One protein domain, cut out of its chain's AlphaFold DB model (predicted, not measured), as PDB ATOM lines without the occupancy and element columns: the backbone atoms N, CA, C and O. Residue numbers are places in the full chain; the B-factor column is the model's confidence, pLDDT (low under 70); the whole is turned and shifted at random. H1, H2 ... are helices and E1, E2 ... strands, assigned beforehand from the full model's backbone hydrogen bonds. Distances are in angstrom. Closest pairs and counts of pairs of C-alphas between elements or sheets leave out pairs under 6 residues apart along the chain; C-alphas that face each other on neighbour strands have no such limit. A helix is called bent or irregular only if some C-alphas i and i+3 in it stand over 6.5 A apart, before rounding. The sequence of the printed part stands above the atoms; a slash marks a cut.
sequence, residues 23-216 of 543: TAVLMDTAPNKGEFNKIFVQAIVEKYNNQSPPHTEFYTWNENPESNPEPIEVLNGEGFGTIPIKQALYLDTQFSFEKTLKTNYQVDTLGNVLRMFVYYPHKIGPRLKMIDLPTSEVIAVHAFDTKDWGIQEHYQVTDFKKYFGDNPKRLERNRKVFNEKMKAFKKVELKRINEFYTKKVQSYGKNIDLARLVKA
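AT A GLANCE: This is residues 23 to 216 of the 543 residues of an uncharacterized protein of Phaeodactylibacter xiamenensis (UniProt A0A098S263). A rod with a lobe at each end: one lobe is a twisted five-stranded sheet with H6 over one face and H1 grazing it, the other a small three-stranded sheet with H3, H4 and H5a. The long arm H5b and the links E3 to E4, E5 to E6 and H2 to E8 run between the lobes. The printed part has 194 residues, with six named helices and eight named strands in the order E1 H1 E2 E3 E4 E5 E6 E7 H2 E8 H3 H4 H5 H6; the class is mixed, helices and strands. Sheet E2 E1 E3 E6 E7 is mixed, E4 E5 E8 antiparallel. The whole is loose, with a radius of gyration of the C-alphas of 21.2 A, and spans 65 by 31 by 30 A.

HOW THE PARTS SIT: E1 (residues 23 to 27), H1 (35 to 50) and E2 (56 to 60) form a strand-helix-strand unit, two parallel neighbour strands with a helix between, its crossover right-handed; N 25 and O 57 are 2.8 A apart, within hydrogen-bond range. E3 (85 to 92) is parallel to E1, with N 24 and O 87 at 2.8 A. E6 (127 to 132) is antiparallel to E3, with N 90 and O 129 at 2.8 A, and makes a hairpin with E7 (138 to 143), with N 128 and O 142 at 2.8 A. H6 (210 to 216) is on this sheet at a height over the sheet of 8.8 A. H5 (175 to 207) was assigned as one helix by its hydrogen bonds but is bent, C-alphas 188 and 191 being 7.4 A apart; its arms H5a (175 to 188) and H5b (191 to 207) stand about perpendicular, at 76 degrees. H1 touches H5b, closest at the C-alphas of Ile 44 and Gly 205, 4.6 A, the same way at a steep tilt of 42 degrees. H2 (146 to 149) only just touches H5b, with 3 pairs of C-alphas within 8 A, the closest those of Trp 149 and Asn 207, 6.9 A. H5b is on the sheet of E4 (102 to 107), E5 (113 to 119) and E8 (155 to 157), two layers, one of strands and one of helix. E4 and E5 are a hairpin, with N 104 and O 117 at 2.9 A; E8 is antiparallel to E5, with N 157 and O 116 at 2.8 A. H3 (160 to 164) touches H5a, closest at the C-alphas of Tyr 163 and Phe 185, 5.8 A. H4 (168 to 171) only just touches H5a, only at the corner, with 3 pairs within 8 A, the closest the C-alphas of Leu 171 and Phe 178, 5.4 A. In H1, H3, H5a, H5b and H6 every O i to N i+4 pair is within hydrogen-bond range; H2 and H4 are too short for one.

IN THESE COORDINATES: E1 begins at C-alpha 23, (13.576, 15.500, -31.194). H1 is 23.0 A long, E3 19.8 A, H5a 20.0 A and H5b 24.5 A. H6 ends at C-alpha 216, (8.944, 26.049, -35.030).

THE WHOLE: The two C-alphas farthest apart, those of Gly 81 and Leu 110, are 67.4 A apart. The printed part has no cut; the link E2 to E3, residues 61 to 84, is long. The mean pLDDT of the printed part is 83.6, with residues 30 to 33, 52, 54 and 73 to 82 under 70.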
ATOM      1  N   THR A  23      12.727  15.114 -30.059       86.12
ATOM      2  CA  THR A  23      13.576  15.500 -31.194       86.12
ATOM      3  C   THR A  23      15.013  15.059 -30.941       86.12
ATOM      4  O   THR A  23      15.571  15.345 -29.885       86.12
ATOM      5  N   ALA A  24      15.635  14.390 -31.908       88.31
ATOM      6  CA  ALA A  24      17.065  14.117 -31.891       88.31
ATOM      7  C   ALA A  24      17.816  15.241 -32.608       88.31
ATOM      8  O   ALA A  24      17.486  15.592 -33.740       88.31
ATOM      9  N   VAL A  25      18.852  15.781 -31.971       89.00
ATOM     10  CA  VAL A  25      19.800  16.716 -32.577       89.00
ATOM     11  C   VAL A  25      21.095  15.967 -32.876       89.00
ATOM     12  O   VAL A  25      21.886  15.662 -31.986       89.00
ATOM     13  N   LEU A  26      21.287  15.665 -34.152       89.56
ATOM     14  CA  LEU A  26      22.400  14.933 -34.735       89.56
ATOM     15  C   LEU A  26      23.477  15.919 -35.190       89.56
ATOM     16  O   LEU A  26      23.257  16.705 -36.111       89.56
ATOM     17  N   MET A  27      24.642  15.909 -34.544       87.12
ATOM     18  CA  MET A  27      25.718  16.866 -34.818       87.12
ATOM     19  C   MET A  27      26.972  16.176 -35.330       87.12
ATOM     20  O   MET A  27      27.452  15.208 -34.735       87.12
ATOM     21  N   ASP A  28      27.573  16.738 -36.380       81.88
ATOM     22  CA  ASP A  28      28.904  16.319 -36.812       81.88
ATOM     23  C   ASP A  28      29.969  16.809 -35.817       81.88
ATOM     24  O   ASP A  28      30.466  17.943 -35.858       81.88
ATOM     25  N   THR A  29      30.326  15.911 -34.899       72.31
ATOM     26  CA  THR A  29      31.312  16.120 -33.836       72.31
ATOM     27  C   THR A  29      32.697  15.572 -34.183       72.31
ATOM     28  O   THR A  29      33.538  15.461 -33.288       72.31
ATOM     29  N   ALA A  30      32.963  15.259 -35.461       66.12
ATOM     30  CA  ALA A  30      34.120  14.476 -35.889       66.12
ATOM     31  C   ALA A  30      35.427  14.875 -35.159       66.12
ATOM     32  O   ALA A  30      35.870  16.032 -35.249       66.12
ATOM     33  N   PRO A  31      36.097  13.931 -34.465       49.66
ATOM     34  CA  PRO A  31      37.217  14.227 -33.565       49.66
ATOM     35  C   PRO A  31      38.424  14.877 -34.264       49.66
ATOM     36  O   PRO A  31      39.233  15.549 -33.622       49.66
ATOM     37  N   ASN A  32      38.517  14.758 -35.592       52.69
ATOM     38  CA  ASN A  32      39.608  15.299 -36.404       52.69
ATOM     39  C   ASN A  32      39.483  16.804 -36.713       52.69
ATOM     40  O   ASN A  32      40.430  17.395 -37.236       52.69
ATOM     41  N   LYS A  33      38.362  17.459 -36.372       65.88
ATOM     42  CA  LYS A  33      38.119  18.885 -36.675       65.88
ATOM     43  C   LYS A  33      38.805  19.876 -35.710       65.88
ATOM     44  O   LYS A  33      38.713  21.089 -35.899       65.88
ATOM     45  N   GLY A  34      39.554  19.385 -34.717       72.62
ATOM     46  CA  GLY A  34      40.393  20.200 -33.825       72.62
ATOM     47  C   GLY A  34      39.652  20.877 -32.659       72.62
ATOM     48  O   GLY A  34      38.441  20.756 -32.506       72.62
ATOM     49  N   GLU A  35      40.403  21.589 -31.810       81.38
ATOM     50  CA  GLU A  35      39.919  22.183 -30.546       81.38
ATOM     51  C   GLU A  35      38.803  23.220 -30.748       81.38
ATOM     52  O   GLU A  35      37.798  23.198 -30.040       81.38
ATOM     53  N   PHE A  36      38.917  24.077 -31.767       83.31
ATOM     54  CA  PHE A  36      37.893  25.084 -32.050       83.31
ATOM     55  C   PHE A  36      36.545  24.468 -32.453       83.31
ATOM     56  O   PHE A  36      35.514  25.028 -32.100       83.31
ATOM     57  N   ASN A  37      36.511  23.307 -33.120       81.31
ATOM     58  CA  ASN A  37      35.235  22.650 -33.432       81.31
ATOM     59  C   ASN A  37      34.520  22.182 -32.158       81.31
ATOM     60  O   ASN A  37      33.305  22.316 -32.053       81.31
ATOM     61  N   LYS A  38      35.269  21.704 -31.155       82.81
ATOM     62  CA  LYS A  38      34.693  21.336 -29.852       82.81
ATOM     63  C   LYS A  38      34.076  22.548 -29.157       82.81
ATOM     64  O   LYS A  38      32.945  22.468 -28.699       82.81
ATOM     65  N   ILE A  39      34.787  23.680 -29.152       87.56
ATOM     66  CA  ILE A  39      34.289  24.951 -28.598       87.56
ATOM     67  C   ILE A  39      33.021  25.413 -29.332       87.56
ATOM     68  O   ILE A  39      32.078  25.884 -28.702       87.56
ATOM     69  N   PHE A  40      32.994  25.276 -30.660       87.38
ATOM     70  CA  PHE A  40      31.844  25.631 -31.487       87.38
ATOM     71  C   PHE A  40      30.608  24.793 -31.135       87.38
ATOM     72  O   PHE A  40      29.560  25.358 -30.826       87.38
ATOM     73  N   VAL A  41      30.748  23.462 -31.124       85.06
ATOM     74  CA  VAL A  41      29.673  22.526 -30.757       85.06
ATOM     75  C   VAL A  41      29.196  22.782 -29.329       85.06
ATOM     76  O   VAL A  41      27.997  22.900 -29.100       85.06
ATOM     77  N   GLN A  42      30.116  22.963 -28.380       85.00
ATOM     78  CA  GLN A  42      29.763  23.267 -26.995       85.00
ATOM     79  C   GLN A  42      28.944  24.561 -26.886       85.00
ATOM     80  O   GLN A  42      27.936  24.585 -26.190       85.00
ATOM     81  N   ALA A  43      29.318  25.621 -27.608       88.62
ATOM     82  CA  ALA A  43      28.584  26.885 -27.579       88.62
ATOM     83  C   ALA A  43      27.165  26.777 -28.167       88.62
ATOM     84  O   ALA A  43      26.254  27.452 -27.681       88.62
ATOM     85  N   ILE A  44      26.969  25.937 -29.192       86.31
ATOM     86  CA  ILE A  44      25.636  25.630 -29.738       86.31
ATOM     87  C   ILE A  44      24.785  24.961 -28.664       86.31
ATOM     88  O   ILE A  44      23.655  25.382 -28.418       86.31
ATOM     89  N   VAL A  45      25.343  23.948 -28.002       80.06
ATOM     90  CA  VAL A  45      24.603  23.177 -27.006       80.06
ATOM     91  C   VAL A  45      24.305  24.002 -25.760       80.06
ATOM     92  O   VAL A  45      23.174  23.998 -25.293       80.06
ATOM     93  N   GLU A  46      25.266  24.772 -25.248       82.62
ATOM     94  CA  GLU A  46      25.041  25.675 -24.113       82.62
ATOM     95  C   GLU A  46      23.892  26.649 -24.397       82.62
ATOM     96  O   GLU A  46      23.028  26.866 -23.548       82.62
ATOM     97  N   LYS A  47      23.844  27.226 -25.605       83.94
ATOM     98  CA  LYS A  47      22.727  28.087 -26.001       83.94
ATOM     99  C   LYS A  47      21.415  27.306 -26.075       83.94
ATOM    100  O   LYS A  47      20.412  27.793 -25.559       83.94
ATOM    101  N   TYR A  48      21.427  26.127 -26.692       81.69
ATOM    102  CA  TYR A  48      20.239  25.286 -26.807       81.69
ATOM    103  C   TYR A  48      19.677  24.894 -25.441       81.69
ATOM    104  O   TYR A  48      18.481  25.030 -25.216       81.69
ATOM    105  N   ASN A  49      20.529  24.474 -24.507       75.31
ATOM    106  CA  ASN A  49      20.145  24.078 -23.151       75.31
ATOM    107  C   ASN A  49      19.465  25.226 -22.395       75.31
ATOM    108  O   ASN A  49      18.435  25.025 -21.761       75.31
ATOM    109  N   ASN A  50      19.957  26.458 -22.556       74.44
ATOM    110  CA  ASN A  50      19.331  27.647 -21.965       74.44
ATOM    111  C   ASN A  50      17.949  27.992 -22.556       74.44
ATOM    112  O   ASN A  50      17.216  28.786 -21.972       74.44
ATOM    113  N   GLN A  51      17.605  27.448 -23.724       73.25
ATOM    114  CA  GLN A  51      16.360  27.718 -24.454       73.25
ATOM    115  C   GLN A  51      15.554  26.435 -24.712       73.25
ATOM    116  O   GLN A  51      14.661  26.436 -25.565       73.25
ATOM    117  N   SER A  52      15.904  25.340 -24.024       66.81
ATOM    118  CA  SER A  52      15.597  23.988 -24.484       66.81
ATOM    119  C   SER A  52      14.101  23.747 -24.635       66.81
ATOM    120  O   SER A  52      13.354  23.866 -23.661       66.81
ATOM    121  N   PRO A  53      13.648  23.373 -25.842       70.50
ATOM    122  CA  PRO A  53      12.380  22.690 -26.002       70.50
ATOM    123  C   PRO A  53      12.404  21.404 -25.159       70.50
ATOM    124  O   PRO A  53      13.447  20.743 -25.089       70.50
ATOM    125  N   PRO A  54      11.283  21.026 -24.525       68.06
ATOM    126  CA  PRO A  54      11.225  19.782 -23.774       68.06
ATOM    127  C   PRO A  54      11.509  18.588 -24.698       68.06
ATOM    128  O   PRO A  54      11.203  18.626 -25.889       68.06
ATOM    129  N   HIS A  55      12.069  17.521 -24.123       77.00
ATOM    130  CA  HIS A  55      12.269  16.229 -24.786       77.00
ATOM    131  C   HIS A  55      13.209  16.218 -26.006       77.00
ATOM    132  O   HIS A  55      12.897  15.644 -27.053       77.00
ATOM    133  N   THR A  56      14.377  16.839 -25.870       79.31
ATOM    134  CA  THR A  56      15.421  16.784 -26.900       79.31
ATOM    135  C   THR A  56      16.603  15.949 -26.435       79.31
ATOM    136  O   THR A  56      17.066  16.103 -25.307       79.31
ATOM    137  N   GLU A  57      17.115  15.111 -27.331       82.19
ATOM    138  CA  GLU A  57      18.301  14.288 -27.108       82.19
ATOM    139  C   GLU A  57      19.374  14.588 -28.163       82.19
ATOM    140  O   GLU A  57      19.064  14.867 -29.322       82.19
ATOM    141  N   PHE A  58      20.650  14.538 -27.776       84.12
ATOM    142  CA  PHE A  58      21.774  14.850 -28.661       84.12
ATOM    143  C   PHE A  58      22.529  13.593 -29.077       84.12
ATOM    144  O   PHE A  58      22.879  12.763 -28.239       84.12
ATOM    145  N   TYR A  59      22.849  13.505 -30.365       86.25
ATOM    146  CA  TYR A  59      23.544  12.375 -30.965       86.25
ATOM    147  C   TYR A  59      24.703  12.844 -31.849       86.25
ATOM    148  O   TYR A  59      24.693  13.944 -32.410       86.25
ATOM    149  N   THR A  60      25.720  12.000 -31.984       86.31
ATOM    150  CA  THR A  60      26.756  12.149 -33.000       86.31
ATOM    151  C   THR A  60      26.176  11.851 -34.380       86.31
ATOM    152  O   THR A  60      25.226  11.082 -34.534       86.31
ATOM    153  N   TRP A  61      26.749  12.480 -35.399       87.19
ATOM    154  CA  TRP A  61      26.369  12.260 -36.785       87.19
ATOM    155  C   TRP A  61      27.569  12.332 -37.711       87.19
ATOM    156  O   TRP A  61      28.546  13.038 -37.457       87.19
ATOM    157  N   ASN A  62      27.486  11.582 -38.800       84.81
ATOM    158  CA  ASN A  62      28.405  11.658 -39.916       84.81
ATOM    159  C   ASN A  62      27.654  11.270 -41.204       84.81
ATOM    160  O   ASN A  62      26.560  10.703 -41.160       84.81
ATOM    161  N   GLU A  63      28.246  11.575 -42.357       83.00
ATOM    162  CA  GLU A  63      27.614  11.331 -43.658       83.00
ATOM    163  C   GLU A  63      27.613   9.858 -44.104       83.00
ATOM    164  O   GLU A  63      27.121   9.575 -45.191       83.00
ATOM    165  N   ASN A  64      28.132   8.909 -43.313       84.19
ATOM    166  CA  ASN A  64      28.020   7.490 -43.640       84.19
ATOM    167  C   ASN A  64      26.565   7.029 -43.429       84.19
ATOM    168  O   ASN A  64      26.119   6.944 -42.278       84.19
ATOM    169  N   PRO A  65      25.822   6.686 -44.496       75.94
ATOM    170  CA  PRO A  65      24.423   6.297 -44.370       75.94
ATOM    171  C   PRO A  65      24.228   5.031 -43.533       75.94
ATOM    172  O   PRO A  65      23.152   4.860 -42.974       75.94
ATOM    173  N   GLU A  66      25.255   4.187 -43.394       81.88
ATOM    174  CA  GLU A  66      25.200   2.930 -42.638       81.88
ATOM    175  C   GLU A  66      25.547   3.081 -41.147       81.88
ATOM    176  O   GLU A  66      25.363   2.140 -40.376       81.88
ATOM    177  N   SER A  67      26.075   4.230 -40.707       82.94
ATOM    178  CA  SER A  67      26.480   4.396 -39.304       82.94
ATOM    179  C   SER A  67      25.292   4.723 -38.407       82.94
ATOM    180  O   SER A  67      24.519   5.614 -38.746       82.94
ATOM    181  N   ASN A  68      25.201   4.102 -37.232       85.50
ATOM    182  CA  ASN A  68      24.198   4.475 -36.235       85.50
ATOM    183  C   ASN A  68      24.606   5.758 -35.479       85.50
ATOM    184  O   ASN A  68      25.786   5.914 -35.156       85.50
ATOM    185  N   PRO A  69      23.655   6.653 -35.158       87.19
ATOM    186  CA  PRO A  69      23.896   7.782 -34.261       87.19
ATOM    187  C   PRO A  69      24.240   7.313 -32.839       87.19
ATOM    188  O   PRO A  69      23.567   6.436 -32.299       87.19
ATOM    189  N   GLU A  70      25.236   7.928 -32.195       85.44
ATOM    190  CA  GLU A  70      25.612   7.614 -30.804       85.44
ATOM    191  C   GLU A  70      25.203   8.758 -29.861       85.44
ATOM    192  O   GLU A  70      25.460   9.916 -30.191       85.44
ATOM    193  N   PRO A  71      24.594   8.490 -28.690       81.88
ATOM    194  CA  PRO A  71      24.247   9.538 -27.731       81.88
ATOM    195  C   PRO A  71      25.467  10.360 -27.295       81.88
ATOM    196  O   PRO A  71      26.535   9.817 -27.014       81.88
ATOM    197  N   ILE A  72      25.309  11.677 -27.175       76.12
ATOM    198  CA  ILE A  72      26.348  12.548 -26.614       76.12
ATOM    199  C   ILE A  72      26.111  12.674 -25.103       76.12
ATOM    200  O   ILE A  72      25.388  13.556 -24.648       76.12
ATOM    201  N   GLU A  73      26.755  11.805 -24.319       60.41
ATOM    202  CA  GLU A  73      26.522  11.627 -22.869       60.41
ATOM    203  C   GLU A  73      26.681  12.898 -22.008       60.41
ATOM    204  O   GLU A  73      26.093  13.001 -20.934       60.41
ATOM    205  N   VAL A  74      27.450  13.892 -22.467       54.03
ATOM    206  CA  VAL A  74      27.663  15.172 -21.753       54.03
ATOM    207  C   VAL A  74      26.417  16.076 -21.802       54.03
ATOM    208  O   VAL A  74      26.359  17.096 -21.119       54.03
ATOM    209  N   LEU A  75      25.418  15.725 -22.617       53.91
ATOM    210  CA  LEU A  75      24.310  16.587 -23.022       53.91
ATOM    211  C   LEU A  75      22.950  15.948 -22.729       53.91
ATOM    212  O   LEU A  75      22.063  15.948 -23.578       53.91
ATOM    213  N   ASN A  76      22.765  15.410 -21.527       50.53
ATOM    214  CA  ASN A  76      21.422  15.095 -21.056       50.53
ATOM    215  C   ASN A  76      20.833  16.374 -20.457       50.53
ATOM    216  O   ASN A  76      21.367  16.911 -19.483       50.53
ATOM    217  N   GLY A  77      19.755  16.886 -21.059       48.91
ATOM    218  CA  GLY A  77      18.908  17.882 -20.401       48.91
ATOM    219  C   GLY A  77      18.441  17.365 -19.035       48.91
ATOM    220  O   GLY A  77      18.584  16.179 -18.728       48.91
ATOM    221  N   GLU A  78      17.903  18.251 -18.193       47.81
ATOM    222  CA  GLU A  78      17.261  17.837 -16.938       47.81
ATOM    223  C   GLU A  78      16.354  16.623 -17.185       47.81
ATOM    224  O   GLU A  78      15.719  16.559 -18.231       47.81
ATOM    225  N   GLY A  79      16.370  15.644 -16.273       45.97
ATOM    226  CA  GLY A  79      15.882  14.272 -16.462       45.97
ATOM    227  C   GLY A  79      14.398  14.117 -16.809       45.97
ATOM    228  O   GLY A  79      13.630  13.535 -16.047       45.97
ATOM    229  N   PHE A  80      14.000  14.574 -17.986       49.56
ATOM    230  CA  PHE A  80      12.833  14.088 -18.689       49.56
ATOM    231  C   PHE A  80      13.207  12.675 -19.131       49.56
ATOM    232  O   PHE A  80      14.153  12.508 -19.897       49.56
ATOM    233  N   GLY A  81      12.554  11.650 -18.577       56.88
ATOM    234  CA  GLY A  81      12.802  10.261 -18.978       56.88
ATOM    235  C   GLY A  81      12.813  10.114 -20.504       56.88
ATOM    236  O   GLY A  81      12.178  10.903 -21.201       56.88
ATOM    237  N   THR A  82      13.554   9.129 -21.022       68.44
ATOM    238  CA  THR A  82      13.640   8.881 -22.469       68.44
ATOM    239  C   THR A  82      12.231   8.799 -23.056       68.44
ATOM    240  O   THR A  82      11.402   8.045 -22.540       68.44
ATOM    241  N   ILE A  83      11.960   9.550 -24.122       77.88
ATOM    242  CA  ILE A  83      10.706   9.465 -24.878       77.88
ATOM    243  C   ILE A  83      11.011   9.103 -26.338       77.88
ATOM    244  O   ILE A  83      12.118   9.366 -26.807       77.88
ATOM    245  N   PRO A  84      10.071   8.507 -27.087       80.75
ATOM    246  CA  PRO A  84      10.312   8.165 -28.483       80.75
ATOM    247  C   PRO A  84      10.587   9.406 -29.341       80.75
ATOM    248  O   PRO A  84       9.830  10.378 -29.322       80.75
ATOM    249  N   ILE A  85      11.665   9.355 -30.124       86.19
ATOM    250  CA  ILE A  85      12.104  10.435 -31.013       86.19
ATOM    251  C   ILE A  85      11.320  10.391 -32.317       86.19
ATOM    252  O   ILE A  85      11.491   9.446 -33.071       86.19
ATOM    253  N   LYS A  86      10.526  11.415 -32.641       85.75
ATOM    254  CA  LYS A  86       9.783  11.504 -33.914       85.75
ATOM    255  C   LYS A  86      10.497  12.342 -34.975       85.75
ATOM    256  O   LYS A  86      10.301  12.122 -36.167       85.75
ATOM    257  N   GLN A  87      11.316  13.297 -34.554       88.44
ATOM    258  CA  GLN A  87      12.003  14.220 -35.454       88.44
ATOM    259  C   GLN A  87      13.513  14.110 -35.286       88.44
ATOM    260  O   GLN A  87      14.010  13.946 -34.173       88.44
ATOM    261  N   ALA A  88      14.239  14.245 -36.388       90.31
ATOM    262  CA  ALA A  88      15.693  14.277 -36.403       90.31
ATOM    263  C   ALA A  88      16.176  15.554 -37.092       90.31
ATOM    264  O   ALA A  88      15.866  15.803 -38.256       90.31
ATOM    265  N   LEU A  89      16.939  16.363 -36.364       91.75
ATOM    266  CA  LEU A  89      17.611  17.561 -36.843       91.75
ATOM    267  C   LEU A  89      19.087  17.233 -37.027       91.75
ATOM    268  O   LEU A  89      19.799  16.989 -36.061       91.75
ATOM    269  N   TYR A  90      19.550  17.286 -38.263       91.56
ATOM    270  CA  TYR A  90      20.936  17.068 -38.638       91.56
ATOM    271  C   TYR A  90      21.634  18.409 -38.808       91.56
ATOM    272  O   TYR A  90      21.158  19.263 -39.560       91.56
ATOM    273  N   LEU A  91      22.758  18.598 -38.123       90.19
ATOM    274  CA  LEU A  91      23.574  19.803 -38.175       90.19
ATOM    275  C   LEU A  91      24.978  19.473 -38.686       90.19
ATOM    276  O   LEU A  91      25.805  18.894 -37.973       90.19
ATOM    277  N   ASP A  92      25.269  19.937 -39.899       88.38
ATOM    278  CA  ASP A  92      26.629  20.034 -40.417       88.38
ATOM    279  C   ASP A  92      27.196  21.407 -40.047       88.38
ATOM    280  O   ASP A  92      26.726  22.452 -40.498       88.38
ATOM    281  N   THR A  93      28.231  21.425 -39.212       82.50
ATOM    282  CA  THR A  93      28.853  22.674 -38.766       82.50
ATOM    283  C   THR A  93      29.601  23.398 -39.893       82.50
ATOM    284  O   THR A  93      29.784  24.615 -39.813       82.50
ATOM    285  N   GLN A  94      30.070  22.666 -40.918       81.75
ATOM    286  CA  GLN A  94      31.029  23.109 -41.950       81.75
ATOM    287  C   GLN A  94      32.145  24.008 -41.420       81.75
ATOM    288  O   GLN A  94      32.612  24.935 -42.091       81.75
ATOM    289  N   PHE A  95      32.560  23.736 -40.190       83.12
ATOM    290  CA  PHE A  95      33.483  24.569 -39.463       83.12
ATOM    291  C   PHE A  95      34.886  23.977 -39.557       83.12
ATOM    292  O   PHE A  95      35.132  22.834 -39.171       83.12
ATOM    293  N   SER A  96      35.825  24.757 -40.083       80.81
ATOM    294  CA  SER A  96      37.224  24.344 -40.187       80.81
ATOM    295  C   SER A  96      38.161  25.520 -39.987       80.81
ATOM    296  O   SER A  96      37.865  26.642 -40.394       80.81
ATOM    297  N   PHE A  97      39.302  25.247 -39.359       79.75
ATOM    298  CA  PHE A  97      40.365  26.209 -39.093       79.75
ATOM    299  C   PHE A  97      41.682  25.668 -39.649       79.75
ATOM    300  O   PHE A  97      42.083  24.545 -39.338       79.75
ATOM    301  N   GLU A  98      42.397  26.471 -40.435       81.19
ATOM    302  CA  GLU A  98      43.796  26.194 -40.745       81.19
ATOM    303  C   GLU A  98      44.629  26.397 -39.469       81.19
ATOM    304  O   GLU A  98      44.556  27.442 -38.824       81.19
ATOM    305  N   LYS A  99      45.493  25.432 -39.126       74.06
ATOM    306  CA  LYS A  99      46.382  25.523 -37.946       74.06
ATOM    307  C   LYS A  99      47.440  26.633 -38.059       74.06
ATOM    308  O   LYS A  99      48.128  26.941 -37.086       74.06
ATOM    309  N   THR A 100      47.603  27.224 -39.242       82.75
ATOM    310  CA  THR A 100      48.650  28.206 -39.530       82.75
ATOM    311  C   THR A 100      48.071  29.611 -39.582       82.75
ATOM    312  O   THR A 100      47.225  29.917 -40.415       82.75
ATOM    313  N   LEU A 101      48.579  30.491 -38.719       85.25
ATOM    314  CA  LEU A 101      48.243  31.914 -38.752       85.25
ATOM    315  C   LEU A 101      48.706  32.575 -40.058       85.25
ATOM    316  O   LEU A 101      49.879  32.454 -40.423       85.25
ATOM    317  N   LYS A 102      47.806  33.332 -40.689       88.56
ATOM    318  CA  LYS A 102      48.083  34.253 -41.797       88.56
ATOM    319  C   LYS A 102      48.018  35.702 -41.315       88.56
ATOM    320  O   LYS A 102      47.452  36.015 -40.264       88.56
ATOM    321  N   THR A 103      48.634  36.582 -42.090       89.56
ATOM    322  CA  THR A 103      48.700  38.023 -41.847       89.56
ATOM    323  C   THR A 103      47.905  38.774 -42.907       89.56
ATOM    324  O   THR A 103      47.832  38.358 -44.060       89.56
ATOM    325  N   ASN A 104      47.286  39.881 -42.510       91.00
ATOM    326  CA  ASN A 104      46.719  40.867 -43.423       91.00
ATOM    327  C   ASN A 104      47.128  42.270 -42.957       91.00
ATOM    328  O   ASN A 104      47.384  42.482 -41.770       91.00
ATOM    329  N   TYR A 105      47.196  43.228 -43.874       90.81
ATOM    330  CA  TYR A 105      47.680  44.572 -43.588       90.81
ATOM    331  C   TYR A 105      46.753  45.630 -44.165       90.81
ATOM    332  O   TYR A 105      46.382  45.572 -45.334       90.81
ATOM    333  N   GLN A 106      46.483  46.658 -43.369       91.44
ATOM    334  CA  GLN A 106      46.006  47.938 -43.873       91.44
ATOM    335  C   GLN A 106      47.218  48.843 -44.080       91.44
ATOM    336  O   GLN A 106      48.011  49.020 -43.152       91.44
ATOM    337  N   VAL A 107      47.375  49.391 -45.284       91.31
ATOM    338  CA  VAL A 107      48.510  50.248 -45.656       91.31
ATOM    339  C   VAL A 107      48.054  51.657 -46.023       91.31
ATOM    340  O   VAL A 107      46.912  51.842 -46.439       91.31
ATOM    341  N   ASP A 108      48.938  52.638 -45.860       89.88
ATOM    342  CA  ASP A 108      48.754  53.983 -46.405       89.88
ATOM    343  C   ASP A 108      49.003  54.019 -47.930       89.88
ATOM    344  O   ASP A 108      49.363  53.016 -48.556       89.88
ATOM    345  N   THR A 109      48.833  55.199 -48.530       89.25
ATOM    346  CA  THR A 109      49.070  55.446 -49.963       89.25
ATOM    347  C   THR A 109      50.525  55.229 -50.394       89.25
ATOM    348  O   THR A 109      50.783  55.032 -51.578       89.25
ATOM    349  N   LEU A 110      51.471  55.215 -49.451       87.25
ATOM    350  CA  LEU A 110      52.901  54.976 -49.670       87.25
ATOM    351  C   LEU A 110      53.299  53.507 -49.410       87.25
ATOM    352  O   LEU A 110      54.474  53.141 -49.511       87.25
ATOM    353  N   GLY A 111      52.337  52.644 -49.066       84.19
ATOM    354  CA  GLY A 111      52.562  51.233 -48.763       84.19
ATOM    355  C   GLY A 111      53.120  50.958 -47.360       84.19
ATOM    356  O   GLY A 111      53.593  49.843 -47.100       84.19
ATOM    357  N   ASN A 112      53.086  51.931 -46.445       88.25
ATOM    358  CA  ASN A 112      53.420  51.720 -45.040       88.25
ATOM    359  C   ASN A 112      52.266  51.051 -44.306       88.25
ATOM    360  O   ASN A 112      51.119  51.467 -44.422       88.25
ATOM    361  N   VAL A 113      52.568  50.016 -43.526       89.69
ATOM    362  CA  VAL A 113      51.558  49.326 -42.719       89.69
ATOM    363  C   VAL A 113      51.072  50.261 -41.612       89.69
ATOM    364  O   VAL A 113      51.861  50.717 -40.789       89.69
ATOM    365  N   LEU A 114      49.767  50.523 -41.599       88.88
ATOM    366  CA  LEU A 114      49.056  51.254 -40.551       88.88
ATOM    367  C   LEU A 114      48.506  50.293 -39.496       88.88
ATOM    368  O   LEU A 114      48.572  50.572 -38.303       88.88
ATOM    369  N   ARG A 115      47.970  49.149 -39.934       90.06
ATOM    370  CA  ARG A 115      47.446  48.094 -39.057       90.06
ATOM    371  C   ARG A 115      47.855  46.732 -39.583       90.06
ATOM    372  O   ARG A 115      47.805  46.483 -40.787       90.06
ATOM    373  N   MET A 116      48.223  45.853 -38.664       91.75
ATOM    374  CA  MET A 116      48.493  44.450 -38.940       91.75
ATOM    375  C   MET A 116      47.406  43.611 -38.284       91.75
ATOM    376  O   MET A 116      47.069  43.813 -37.120       91.75
ATOM    377  N   PHE A 117      46.884  42.654 -39.032       92.75
ATOM    378  CA  PHE A 117      45.909  41.687 -38.573       92.75
ATOM    379  C   PHE A 117      46.512  40.297 -38.659       92.75
ATOM    380  O   PHE A 117      47.211  39.967 -39.618       92.75
ATOM    381  N   VAL A 118      46.229  39.480 -37.656       90.56
ATOM    382  CA  VAL A 118      46.622  38.078 -37.608       90.56
ATOM    383  C   VAL A 118      45.358  37.252 -37.496       90.56
ATOM    384  O   VAL A 118      44.451  37.587 -36.734       90.56
ATOM    385  N   TYR A 119      45.282  36.188 -38.286       88.25
ATOM    386  CA  TYR A 119      44.108  35.341 -38.282       88.25
ATOM    387  C   TYR A 119      44.418  33.890 -38.588       88.25
ATOM    388  O   TYR A 119      45.352  33.588 -39.327       88.25
ATOM    389  N   TYR A 120      43.606  32.993 -38.033       87.19
ATOM    390  CA  TYR A 120      43.480  31.648 -38.571       87.19
ATOM    391  C   TYR A 120      42.516  31.708 -39.760       87.19
ATOM    392  O   TYR A 120      41.362  32.130 -39.595       87.19
ATOM    393  N   PRO A 121      42.964  31.342 -40.970       86.62
ATOM    394  CA  PRO A 121      42.049  31.101 -42.074       86.62
ATOM    395  C   PRO A 121      41.041  30.045 -41.644       86.62
ATOM    396  O   PRO A 121      41.409  29.039 -41.040       86.62
ATOM    397  N   HIS A 122      39.773  30.298 -41.910       84.50
ATOM    398  CA  HIS A 122      38.707  29.404 -41.504       84.50
ATOM    399  C   HIS A 122      37.591  29.445 -42.534       84.50
ATOM    400  O   HIS A 122      37.420  30.432 -43.253       84.50
ATOM    401  N   LYS A 123      36.849  28.346 -42.596       84.94
ATOM    402  CA  LYS A 123      35.596  28.236 -43.330       84.94
ATOM    403  C   LYS A 123      34.512  27.932 -42.314       84.94
ATOM    404  O   LYS A 123      34.710  27.090 -41.437       84.94
ATOM    405  N   ILE A 124      33.401  28.638 -42.435       86.00
ATOM    406  CA  ILE A 124      32.201  28.417 -41.650       86.00
ATOM    407  C   ILE A 124      31.006  28.601 -42.582       86.00
ATOM    408  O   ILE A 124      30.969  29.536 -43.378       86.00
ATOM    409  N   GLY A 125      30.073  27.662 -42.537       86.69
ATOM    410  CA  GLY A 125      28.843  27.714 -43.321       86.69
ATOM    411  C   GLY A 125      27.884  26.639 -42.842       86.69
ATOM    412  O   GLY A 125      27.665  25.684 -43.586       86.69
ATOM    413  N   PRO A 126      27.401  26.741 -41.589       88.31
ATOM    414  CA  PRO A 126      26.601  25.706 -40.969       88.31
ATOM    415  C   PRO A 126      25.353  25.441 -41.799       88.31
ATOM    416  O   PRO A 126      24.787  26.349 -42.421       88.31
ATOM    417  N   ARG A 127      24.937  24.184 -41.809       90.19
ATOM    418  CA  ARG A 127      23.815  23.677 -42.584       90.19
ATOM    419  C   ARG A 127      22.987  22.751 -41.728       90.19
ATOM    420  O   ARG A 127      23.525  21.993 -40.924       90.19
ATOM    421  N   LEU A 128      21.686  22.806 -41.931       91.75
ATOM    422  CA  LEU A 128      20.728  22.045 -41.167       91.75
ATOM    423  C   LEU A 128      19.679  21.451 -42.089       91.75
ATOM    424  O   LEU A 128      19.200  22.124 -43.000       91.75
ATOM    425  N   LYS A 129      19.300  20.212 -41.795       92.38
ATOM    426  CA  LYS A 129      18.146  19.528 -42.373       92.38
ATOM    427  C   LYS A 129      17.383  18.857 -41.242       92.38
ATOM    428  O   LYS A 129      17.994  18.235 -40.379       92.38
ATOM    429  N   MET A 130      16.067  18.995 -41.231       91.31
ATOM    430  CA  MET A 130      15.192  18.341 -40.266       91.31
ATOM    431  C   MET A 130      14.234  17.397 -40.978       91.31
ATOM    432  O   MET A 130      13.684  17.757 -42.016       91.31
ATOM    433  N   ILE A 131      14.033  16.215 -40.403       90.31
ATOM    434  CA  ILE A 131      13.235  15.134 -40.980       90.31
ATOM    435  C   ILE A 131      12.222  14.622 -39.956       90.31
ATOM    436  O   ILE A 131      12.571  14.404 -38.792       90.31
ATOM    437  N   ASP A 132      10.988  14.392 -40.402       88.19
ATOM    438  CA  ASP A 132      10.008  13.550 -39.718       88.19
ATOM    439  C   ASP A 132      10.383  12.082 -39.950       88.19
ATOM    440  O   ASP A 132      10.333  11.578 -41.073       88.19
ATOM    441  N   LEU A 133      10.822  11.393 -38.897       87.31
ATOM    442  CA  LEU A 133      11.321  10.022 -39.005       87.31
ATOM    443  C   LEU A 133      10.239   9.034 -39.498       87.31
ATOM    444  O   LEU A 133      10.560   8.212 -40.362       87.31
ATOM    445  N   PRO A 134       8.971   9.110 -39.038       83.69
ATOM    446  CA  PRO A 134       7.887   8.274 -39.558       83.69
ATOM    447  C   PRO A 134       7.641   8.394 -41.064       83.69
ATOM    448  O   PRO A 134       7.564   7.376 -41.756       83.69
ATOM    449  N   THR A 135       7.483   9.618 -41.577       86.00
ATOM    450  CA  THR A 135       7.083   9.843 -42.977       86.00
ATOM    451  C   THR A 135       8.260   9.969 -43.935       86.00
ATOM    452  O   THR A 135       8.051   9.891 -45.146       86.00
ATOM    453  N   SER A 136       9.482  10.126 -43.410       89.12
ATOM    454  CA  SER A 136      10.669  10.571 -44.151       89.12
ATOM    455  C   SER A 136      10.552  11.991 -44.717       89.12
ATOM    456  O   SER A 136      11.371  12.390 -45.544       89.12
ATOM    457  N   GLU A 137       9.556  12.772 -44.302       90.31
ATOM    458  CA  GLU A 137       9.362  14.126 -44.809       90.31
ATOM    459  C   GLU A 137      10.460  15.059 -44.293       90.31
ATOM    460  O   GLU A 137      10.700  15.167 -43.091       90.31
ATOM    461  N   VAL A 138      11.128  15.761 -45.203       91.00
ATOM    462  CA  VAL A 138      12.005  16.874 -44.857       91.00
ATOM    463  C   VAL A 138      11.118  18.045 -44.446       91.00
ATOM    464  O   VAL A 138      10.356  18.567 -45.250       91.00
ATOM    465  N   ILE A 139      11.223  18.464 -43.190       87.75
ATOM    466  CA  ILE A 139      10.385  19.519 -42.601       87.75
ATOM    467  C   ILE A 139      11.031  20.894 -42.792       87.75
ATOM    468  O   ILE A 139      10.350  21.904 -42.957       87.75
ATOM    469  N   ALA A 140      12.362  20.948 -42.738       88.88
ATOM    470  CA  ALA A 140      13.106  22.193 -42.850       88.88
ATOM    471  C   ALA A 140      14.511  21.953 -43.393       88.88
ATOM    472  O   ALA A 140      15.177  20.986 -43.017       88.88
ATOM    473  N   VAL A 141      14.993  22.893 -44.204       90.31
ATOM    474  CA  VAL A 141      16.412  23.030 -44.537       90.31
ATOM    475  C   VAL A 141      16.863  24.462 -44.298       90.31
ATOM    476  O   VAL A 141      16.153  25.413 -44.617       90.31
ATOM    477  N   HIS A 142      18.056  24.631 -43.736       88.62
ATOM    478  CA  HIS A 142      18.630  25.945 -43.484       88.62
ATOM    479  C   HIS A 142      20.126  25.957 -43.780       88.62
ATOM    480  O   HIS A 142      20.879  25.113 -43.302       88.62
ATOM    481  N   ALA A 143      20.566  26.964 -44.529       88.25
ATOM    482  CA  ALA A 143      21.971  27.327 -44.658       88.25
ATOM    483  C   ALA A 143      22.175  28.687 -43.987       88.25
ATOM    484  O   ALA A 143      21.481  29.651 -44.308       88.25
ATOM    485  N   PHE A 144      23.104  28.764 -43.038       86.31
ATOM    486  CA  PHE A 144      23.337  29.985 -42.273       86.31
ATOM    487  C   PHE A 144      24.328  30.902 -43.007       86.31
ATOM    488  O   PHE A 144      25.456  30.489 -43.287       86.31
ATOM    489  N   ASP A 145      23.937  32.155 -43.277       83.00
ATOM    490  CA  ASP A 145      24.875  33.193 -43.722       83.00
ATOM    491  C   ASP A 145      25.542  33.837 -42.504       83.00
ATOM    492  O   ASP A 145      24.910  34.504 -41.685       83.00
ATOM    493  N   THR A 146      26.849  33.627 -42.373       83.50
ATOM    494  CA  THR A 146      27.611  34.129 -41.231       83.50
ATOM    495  C   THR A 146      27.952  35.614 -41.338       83.50
ATOM    496  O   THR A 146      28.435  36.188 -40.363       83.50
ATOM    497  N   LYS A 147      27.737  36.250 -42.500       80.94
ATOM    498  CA  LYS A 147      28.044  37.677 -42.710       80.94
ATOM    499  C   LYS A 147      27.183  38.586 -41.840       80.94
ATOM    500  O   LYS A 147      27.682  39.592 -41.335       80.94
ATOM    501  N   ASP A 148      25.932  38.201 -41.612       75.69
ATOM    502  CA  ASP A 148      24.956  39.006 -40.872       75.69
ATOM    503  C   ASP A 148      25.176  38.974 -39.353       75.69
ATOM    504  O   ASP A 148      24.571  39.743 -38.609       75.69
ATOM    505  N   TRP A 149      26.078  38.118 -38.865       84.06
ATOM    506  CA  TRP A 149      26.327  37.948 -37.431       84.06
ATOM    507  C   TRP A 149      27.235  39.027 -36.829       84.06
ATOM    508  O   TRP A 149      27.408  39.071 -35.611       84.06
ATOM    509  N   GLY A 150      27.840  39.890 -37.656       80.38
ATOM    510  CA  GLY A 150      28.653  41.019 -37.186       80.38
ATOM    511  C   GLY A 150      29.874  40.614 -36.348       80.38
ATOM    512  O   GLY A 150      30.340  41.387 -35.509       80.38
ATOM    513  N   ILE A 151      30.387  39.394 -36.535       85.00
ATOM    514  CA  ILE A 151      31.493  38.848 -35.743       85.00
ATOM    515  C   ILE A 151      32.825  39.405 -36.253       85.00
ATOM    516  O   ILE A 151      33.107  39.418 -37.449       85.00
ATOM    517  N   GLN A 152      33.682  39.852 -35.331       81.56
ATOM    518  CA  GLN A 152      35.009  40.339 -35.694       81.56
ATOM    519  C   GLN A 152      35.873  39.202 -36.258       81.56
ATOM    520  O   GLN A 152      36.203  38.235 -35.571       81.56
ATOM    521  N   GLU A 153      36.299  39.359 -37.510       81.94
ATOM    522  CA  GLU A 153      36.970  38.290 -38.253       81.94
ATOM    523  C   GLU A 153      38.454  38.100 -37.898       81.94
ATOM    524  O   GLU A 153      38.979  36.978 -37.956       81.94
ATOM    525  N   HIS A 154      39.121  39.184 -37.490       86.56
ATOM    526  CA  HIS A 154      40.575  39.237 -37.358       86.56
ATOM    527  C   HIS A 154      41.047  39.844 -36.033       86.56
ATOM    528  O   HIS A 154      40.514  40.861 -35.576       86.56
ATOM    529  N   TYR A 155      42.121  39.274 -35.479       90.00
ATOM    530  CA  TYR A 155      42.837  39.851 -34.345       90.00
ATOM    531  C   TYR A 155      43.736  40.991 -34.835       90.00
ATOM    532  O   TYR A 155      44.652  40.771 -35.632       90.00
ATOM    533  N   GLN A 156      43.484  42.216 -34.375       91.69
ATOM    534  CA  GLN A 156      44.336  43.361 -34.688       91.69
ATOM    535  C   GLN A 156      45.555  43.380 -33.761       91.69
ATOM    536  O   GLN A 156      45.422  43.374 -32.541       91.69
ATOM    537  N   VAL A 157      46.747  43.468 -34.344       89.19
ATOM    538  CA  VAL A 157      47.998  43.643 -33.604       89.19
ATOM    539  C   VAL A 157      48.170  45.123 -33.269       89.19
ATOM    540  O   VAL A 157      48.382  45.946 -34.160       89.19
ATOM    541  N   THR A 158      48.077  45.460 -31.984       80.75
ATOM    542  CA  THR A 158      48.072  46.850 -31.498       80.75
ATOM    543  C   THR A 158      49.420  47.556 -31.667       80.75
ATOM    544  O   THR A 158      49.445  48.746 -31.961       80.75
ATOM    545  N   ASP A 159      50.535  46.830 -31.538       84.94
ATOM    546  CA  ASP A 159      51.896  47.356 -31.720       84.94
ATOM    547  C   ASP A 159      52.772  46.345 -32.473       84.94
ATOM    548  O   ASP A 159      53.567  45.601 -31.897       84.94
ATOM    549  N   PHE A 160      52.602  46.271 -33.795       87.12
ATOM    550  CA  PHE A 160      53.431  45.386 -34.618       87.12
ATOM    551  C   PHE A 160      54.885  45.881 -34.705       87.12
ATOM    552  O   PHE A 160      55.793  45.072 -34.900       87.12
ATOM    553  N   LYS A 161      55.147  47.183 -34.525       86.75
ATOM    554  CA  LYS A 161      56.505  47.743 -34.610       86.75
ATOM    555  C   LYS A 161      57.403  47.195 -33.506       86.75
ATOM    556  O   LYS A 161      58.546  46.857 -33.792       86.75
ATOM    557  N   LYS A 162      56.875  46.985 -32.295       88.12
ATOM    558  CA  LYS A 162      57.589  46.296 -31.205       88.12
ATOM    559  C   LYS A 162      58.174  44.942 -31.617       88.12
ATOM    560  O   LYS A 162      59.259  44.577 -31.173       88.12
ATOM    561  N   TYR A 163      57.459  44.183 -32.444       87.06
ATOM    562  CA  TYR A 163      57.847  42.817 -32.799       87.06
ATOM    563  C   TYR A 163      58.652  42.746 -34.094       87.06
ATOM    564  O   TYR A 163      59.595  41.963 -34.194       87.06
ATOM    565  N   PHE A 164      58.302  43.570 -35.080       87.38
ATOM    566  CA  PHE A 164      58.888  43.517 -36.418       87.38
ATOM    567  C   PHE A 164      59.980  44.574 -36.636       87.38
ATOM    568  O   PHE A 164      60.807  44.397 -37.526       87.38
ATOM    569  N   GLY A 165      60.052  45.621 -35.806       81.88
ATOM    570  CA  GLY A 165      61.035  46.716 -35.868       81.88
ATOM    571  C   GLY A 165      60.831  47.690 -37.035       81.88
ATOM    572  O   GLY A 165      61.043  48.887 -36.882       81.88
ATOM    573  N   ASP A 166      60.365  47.182 -38.174       79.06
ATOM    574  CA  ASP A 166      60.084  47.915 -39.409       79.06
ATOM    575  C   ASP A 166      58.719  47.476 -39.990       79.06
ATOM    576  O   ASP A 166      57.972  46.712 -39.375       79.06
ATOM    577  N   ASN A 167      58.375  47.968 -41.179       85.00
ATOM    578  CA  ASN A 167      57.197  47.611 -41.950       85.00
ATOM    579  C   ASN A 167      57.152  46.087 -42.229       85.00
ATOM    580  O   ASN A 167      57.908  45.587 -43.073       85.00
ATOM    581  N   PRO A 168      56.232  45.332 -41.593       85.44
ATOM    582  CA  PRO A 168      56.192  43.872 -41.687       85.44
ATOM    583  C   PRO A 168      55.925  43.370 -43.110       85.44
ATOM    584  O   PRO A 168      56.474  42.348 -43.509       85.44
ATOM    585  N   LYS A 169      55.184  44.134 -43.923       86.12
ATOM    586  CA  LYS A 169      54.918  43.799 -45.329       86.12
ATOM    587  C   LYS A 169      56.186  43.854 -46.191       86.12
ATOM    588  O   LYS A 169      56.306  43.119 -47.166       86.12
ATOM    589  N   ARG A 170      57.162  44.703 -45.844       86.06
ATOM    590  CA  ARG A 170      58.471  44.736 -46.527       86.06
ATOM    591  C   ARG A 170      59.347  43.560 -46.102       86.06
ATOM    592  O   ARG A 170      60.033  42.988 -46.947       86.06
ATOM    593  N   LEU A 171      59.274  43.165 -44.829       85.44
ATOM    594  CA  LEU A 171      60.006  42.014 -44.294       85.44
ATOM    595  C   LEU A 171      59.581  40.690 -44.934       85.44
ATOM    596  O   LEU A 171      60.417  39.804 -45.057       85.44
ATOM    597  N   GLU A 172      58.343  40.558 -45.418       84.00
ATOM    598  CA  GLU A 172      57.886  39.358 -46.139       84.00
ATOM    599  C   GLU A 172      58.712  39.048 -47.404       84.00
ATOM    600  O   GLU A 172      58.785  37.887 -47.816       84.00
ATOM    601  N   ARG A 173      59.412  40.044 -47.978       84.50
ATOM    602  CA  ARG A 173      60.382  39.835 -49.072       84.50
ATOM    603  C   ARG A 173      61.606  39.029 -48.622       84.50
ATOM    604  O   ARG A 173      62.211  38.336 -49.433       84.50
ATOM    605  N   ASN A 174      61.946  39.077 -47.332       87.56
ATOM    606  CA  ASN A 174      62.953  38.232 -46.695       87.56
ATOM    607  C   ASN A 174      62.272  37.257 -45.720       87.56
ATOM    608  O   ASN A 174      62.217  37.474 -44.505       87.56
ATOM    609  N   ARG A 175      61.773  36.142 -46.267       85.56
ATOM    610  CA  ARG A 175      61.013  35.129 -45.514       85.56
ATOM    611  C   ARG A 175      61.727  34.624 -44.261       85.56
ATOM    612  O   ARG A 175      61.054  34.344 -43.275       85.56
ATOM    613  N   LYS A 176      63.061  34.510 -44.269       88.69
ATOM    614  CA  LYS A 176      63.820  34.021 -43.107       88.69
ATOM    615  C   LYS A 176      63.670  34.974 -41.919       88.69
ATOM    616  O   LYS A 176      63.215  34.555 -40.858       88.69
ATOM    617  N   VAL A 177      63.964  36.257 -42.135       87.31
ATOM    618  CA  VAL A 177      63.857  37.296 -41.098       87.31
ATOM    619  C   VAL A 177      62.407  37.460 -40.648       87.31
ATOM    620  O   VAL A 177      62.132  37.509 -39.450       87.31
ATOM    621  N   PHE A 178      61.457  37.479 -41.587       88.62
ATOM    622  CA  PHE A 178      60.036  37.560 -41.252       88.62
ATOM    623  C   PHE A 178      59.579  36.392 -40.370       88.62
ATOM    624  O   PHE A 178      58.914  36.614 -39.360       88.62
ATOM    625  N   ASN A 179      59.973  35.159 -40.700       88.06
ATOM    626  CA  ASN A 179      59.603  33.973 -39.929       88.06
ATOM    627  C   ASN A 179      60.202  33.981 -38.517       88.06
ATOM    628  O   ASN A 179      59.519  33.593 -37.568       88.06
ATOM    629  N   GLU A 180      61.438  34.455 -38.349       90.12
ATOM    630  CA  GLU A 180      62.060  34.624 -37.029       90.12
ATOM    631  C   GLU A 180      61.291  35.641 -36.171       90.12
ATOM    632  O   GLU A 180      60.926  35.342 -35.029       90.12
ATOM    633  N   LYS A 181      60.956  36.809 -36.739       89.56
ATOM    634  CA  LYS A 181      60.147  37.834 -36.054       89.56
ATOM    635  C   LYS A 181      58.737  37.336 -35.742       89.56
ATOM    636  O   LYS A 181      58.252  37.515 -34.627       89.56
ATOM    637  N   MET A 182      58.108  36.634 -36.681       89.25
ATOM    638  CA  MET A 182      56.797  36.014 -36.500       89.25
ATOM    639  C   MET A 182      56.817  34.948 -35.396       89.25
ATOM    640  O   MET A 182      55.867  34.846 -34.623       89.25
ATOM    641  N   LYS A 183      57.897  34.167 -35.267       89.25
ATOM    642  CA  LYS A 183      58.063  33.188 -34.181       89.25
ATOM    643  C   LYS A 183      58.164  33.878 -32.818       89.25
ATOM    644  O   LYS A 183      57.523  33.430 -31.870       89.25
ATOM    645  N   ALA A 184      58.911  34.980 -32.727       88.12
ATOM    646  CA  ALA A 184      58.999  35.785 -31.508       88.12
ATOM    647  C   ALA A 184      57.649  36.428 -31.142       88.12
ATOM    648  O   ALA A 184      57.220  36.332 -29.995       88.12
ATOM    649  N   PHE A 185      56.945  36.997 -32.126       90.56
ATOM    650  CA  PHE A 185      55.584  37.513 -31.969       90.56
ATOM    651  C   PHE A 185      54.629  36.433 -31.445       90.56
ATOM    652  O   PHE A 185      53.987  36.629 -30.415       90.56
ATOM    653  N   LYS A 186      54.590  35.258 -32.092       88.00
ATOM    654  CA  LYS A 186      53.742  34.133 -31.670       88.00
ATOM    655  C   LYS A 186      54.064  33.698 -30.241       88.00
ATOM    656  O   LYS A 186      53.145  33.478 -29.467       88.00
ATOM    657  N   LYS A 187      55.338  33.642 -29.842       87.94
ATOM    658  CA  LYS A 187      55.712  33.276 -28.464       87.94
ATOM    659  C   LYS A 187      55.065  34.185 -27.405       87.94
ATOM    660  O   LYS A 187      54.782  33.710 -26.311       87.94
ATOM    661  N   VAL A 188      54.830  35.460 -27.720       89.12
ATOM    662  CA  VAL A 188      54.264  36.450 -26.786       89.12
ATOM    663  C   VAL A 188      52.742  36.573 -26.923       89.12
ATOM    664  O   VAL A 188      52.037  36.624 -25.919       89.12
ATOM    665  N   GLU A 189      52.224  36.610 -28.150       90.06
ATOM    666  CA  GLU A 189      50.827  36.975 -28.429       90.06
ATOM    667  C   GLU A 189      49.907  35.769 -28.677       90.06
ATOM    668  O   GLU A 189      48.689  35.932 -28.678       90.06
ATOM    669  N   LEU A 190      50.438  34.547 -28.847       88.56
ATOM    670  CA  LEU A 190      49.627  33.371 -29.203       88.56
ATOM    671  C   LEU A 190      48.498  33.098 -28.206       88.56
ATOM    672  O   LEU A 190      47.400  32.755 -28.631       88.56
ATOM    673  N   LYS A 191      48.729  33.299 -26.901       90.50
ATOM    674  CA  LYS A 191      47.679  33.138 -25.886       90.50
ATOM    675  C   LYS A 191      46.504  34.090 -26.141       90.50
ATOM    676  O   LYS A 191      45.366  33.643 -26.197       90.50
ATOM    677  N   ARG A 192      46.781  35.375 -26.388       91.00
ATOM    678  CA  ARG A 192      45.754  36.392 -26.680       91.00
ATOM    679  C   ARG A 192      45.042  36.131 -28.003       91.00
ATOM    680  O   ARG A 192      43.832  36.309 -28.091       91.00
ATOM    681  N   ILE A 193      45.779  35.673 -29.016       90.44
ATOM    682  CA  ILE A 193      45.209  35.270 -30.307       90.44
ATOM    683  C   ILE A 193      44.251  34.090 -30.105       90.44
ATOM    684  O   ILE A 193      43.115  34.140 -30.566       90.44
ATOM    685  N   ASN A 194      44.665  33.049 -29.380       89.94
ATOM    686  CA  ASN A 194      43.820  31.884 -29.119       89.94
ATOM    687  C   ASN A 194      42.596  32.237 -28.260       89.94
ATOM    688  O   ASN A 194      41.506  31.746 -28.542       89.94
ATOM    689  N   GLU A 195      42.729  33.123 -27.270       92.25
ATOM    690  CA  GLU A 195      41.596  33.643 -26.488       92.25
ATOM    691  C   GLU A 195      40.610  34.436 -27.360       92.25
ATOM    692  O   GLU A 195      39.398  34.245 -27.253       92.25
ATOM    693  N   PHE A 196      41.113  35.292 -28.259       92.75
ATOM    694  CA  PHE A 196      40.287  36.000 -29.239       92.75
ATOM    695  C   PHE A 196      39.512  35.013 -30.120       92.75
ATOM    696  O   PHE A 196      38.296  35.137 -30.259       92.75
ATOM    697  N   TYR A 197      40.192  34.000 -30.664       90.81
ATOM    698  CA  TYR A 197      39.557  32.994 -31.512       90.81
ATOM    699  C   TYR A 197      38.590  32.093 -30.748       90.81
ATOM    700  O   TYR A 197      37.536  31.771 -31.277       90.81
ATOM    701  N   THR A 198      38.868  31.767 -29.490       91.44
ATOM    702  CA  THR A 198      37.930  31.034 -28.628       91.44
ATOM    703  C   THR A 198      36.618  31.805 -28.490       91.44
ATOM    704  O   THR A 198      35.558  31.264 -28.797       91.44
ATOM    705  N   LYS A 199      36.682  33.097 -28.136       93.19
ATOM    706  CA  LYS A 199      35.490  33.959 -28.035       93.19
ATOM    707  C   LYS A 199      34.765  34.093 -29.370       93.19
ATOM    708  O   LYS A 199      33.543  34.011 -29.415       93.19
ATOM    709  N   LYS A 200      35.515  34.262 -30.461       91.56
ATOM    710  CA  LYS A 200      34.972  34.340 -31.821       91.56
ATOM    711  C   LYS A 200      34.160  33.090 -32.172       91.56
ATOM    712  O   LYS A 200      33.033  33.188 -32.645       91.56
ATOM    713  N   VAL A 201      34.731  31.919 -31.918       90.62
ATOM    714  CA  VAL A 201      34.120  30.628 -32.234       90.62
ATOM    715  C   VAL A 201      32.908  30.345 -31.351       90.62
ATOM    716  O   VAL A 201      31.886  29.882 -31.855       90.62
ATOM    717  N   GLN A 202      32.964  30.724 -30.072       92.44
ATOM    718  CA  GLN A 202      31.788  30.715 -29.199       92.44
ATOM    719  C   GLN A 202      30.673  31.616 -29.741       92.44
ATOM    720  O   GLN A 202      29.513  31.213 -29.740       92.44
ATOM    721  N   SER A 203      31.000  32.816 -30.232       92.31
ATOM    722  CA  SER A 203      30.013  33.708 -30.850       92.31
ATOM    723  C   SER A 203      29.387  33.094 -32.096       92.31
ATOM    724  O   SER A 203      28.178  33.219 -32.269       92.31
ATOM    725  N   TYR A 204      30.160  32.399 -32.937       90.88
ATOM    726  CA  TYR A 204      29.590  31.673 -34.072       90.88
ATOM    727  C   TYR A 204      28.565  30.628 -33.615       90.88
ATOM    728  O   TYR A 204      27.436  30.640 -34.099       90.88
ATOM    729  N   GLY A 205      28.916  29.779 -32.642       89.56
ATOM    730  CA  GLY A 205      27.993  28.768 -32.116       89.56
ATOM    731  C   GLY A 205      26.731  29.383 -31.500       89.56
ATOM    732  O   GLY A 205      25.621  28.945 -31.784       89.56
ATOM    733  N   LYS A 206      26.877  30.485 -30.751       89.56
ATOM    734  CA  LYS A 206      25.759  31.231 -30.146       89.56
ATOM    735  C   LYS A 206      24.839  31.918 -31.159       89.56
ATOM    736  O   LYS A 206      23.727  32.292 -30.792       89.56
ATOM    737  N   ASN A 207      25.249  32.117 -32.408       88.75
ATOM    738  CA  ASN A 207      24.358  32.676 -33.429       88.75
ATOM    739  C   ASN A 207      23.457  31.615 -34.078       88.75
ATOM    740  O   ASN A 207      22.431  31.966 -34.653       88.75
ATOM    741  N   ILE A 208      23.758  30.324 -33.911       88.25
ATOM    742  CA  ILE A 208      22.866  29.246 -34.345       88.25
ATOM    743  C   ILE A 208      21.752  29.096 -33.308       88.25
ATOM    744  O   ILE A 208      22.001  28.839 -32.133       88.25
ATOM    745  N   ASP A 209      20.506  29.330 -33.709       84.62
ATOM    746  CA  ASP A 209      19.326  29.227 -32.844       84.62
ATOM    747  C   ASP A 209      18.556  27.929 -33.123       84.62
ATOM    748  O   ASP A 209      17.483  27.922 -33.726       84.62
ATOM    749  N   LEU A 210      19.155  26.804 -32.722       85.00
ATOM    750  CA  LEU A 210      18.553  25.481 -32.896       85.00
ATOM    751  C   LEU A 210      17.228  25.344 -32.135       85.00
ATOM    752  O   LEU A 210      16.302  24.712 -32.636       85.00
ATOM    753  N   ALA A 211      17.121  25.943 -30.944       81.94
ATOM    754  CA  ALA A 211      15.926  25.853 -30.111       81.94
ATOM    755  C   ALA A 211      14.720  26.455 -30.830       81.94
ATOM    756  O   ALA A 211      13.669  25.817 -30.909       81.94
ATOM    757  N   ARG A 212      14.889  27.633 -31.445       83.56
ATOM    758  CA  ARG A 212      13.849  28.247 -32.274       83.56
ATOM    759  C   ARG A 212      13.410  27.341 -33.425       83.56
ATOM    760  O   ARG A 212      12.210  27.233 -33.665       83.56
ATOM    761  N   LEU A 213      14.352  26.711 -34.129       83.88
ATOM    762  CA  LEU A 213      14.043  25.841 -35.270       83.88
ATOM    763  C   LEU A 213      13.264  24.591 -34.842       83.88
ATOM    764  O   LEU A 213      12.247  24.269 -35.451       83.88
ATOM    765  N   VAL A 214      13.685  23.941 -33.753       82.75
ATOM    766  CA  VAL A 214      12.967  22.790 -33.179       82.75
ATOM    767  C   VAL A 214      11.559  23.194 -32.740       82.75
ATOM    768  O   VAL A 214      10.590  22.567 -33.162       82.75
ATOM    769  N   LYS A 215      11.410  24.296 -31.992       81.81
ATOM    770  CA  LYS A 215      10.088  24.808 -31.588       81.81
ATOM    771  C   LYS A 215       9.180  25.099 -32.780       81.81
ATOM    772  O   LYS A 215       8.006  24.758 -32.736       81.81
ATOM    773  N   ALA A 216       9.712  25.724 -33.831       81.69
ATOM    774  CA  ALA A 216       8.944  26.049 -35.030       81.69
ATOM    775  C   ALA A 216       8.438  24.792 -35.751       81.69
ATOM    776  O   ALA A 216       7.304  24.776 -36.211       81.69
TER     777      ALA A 216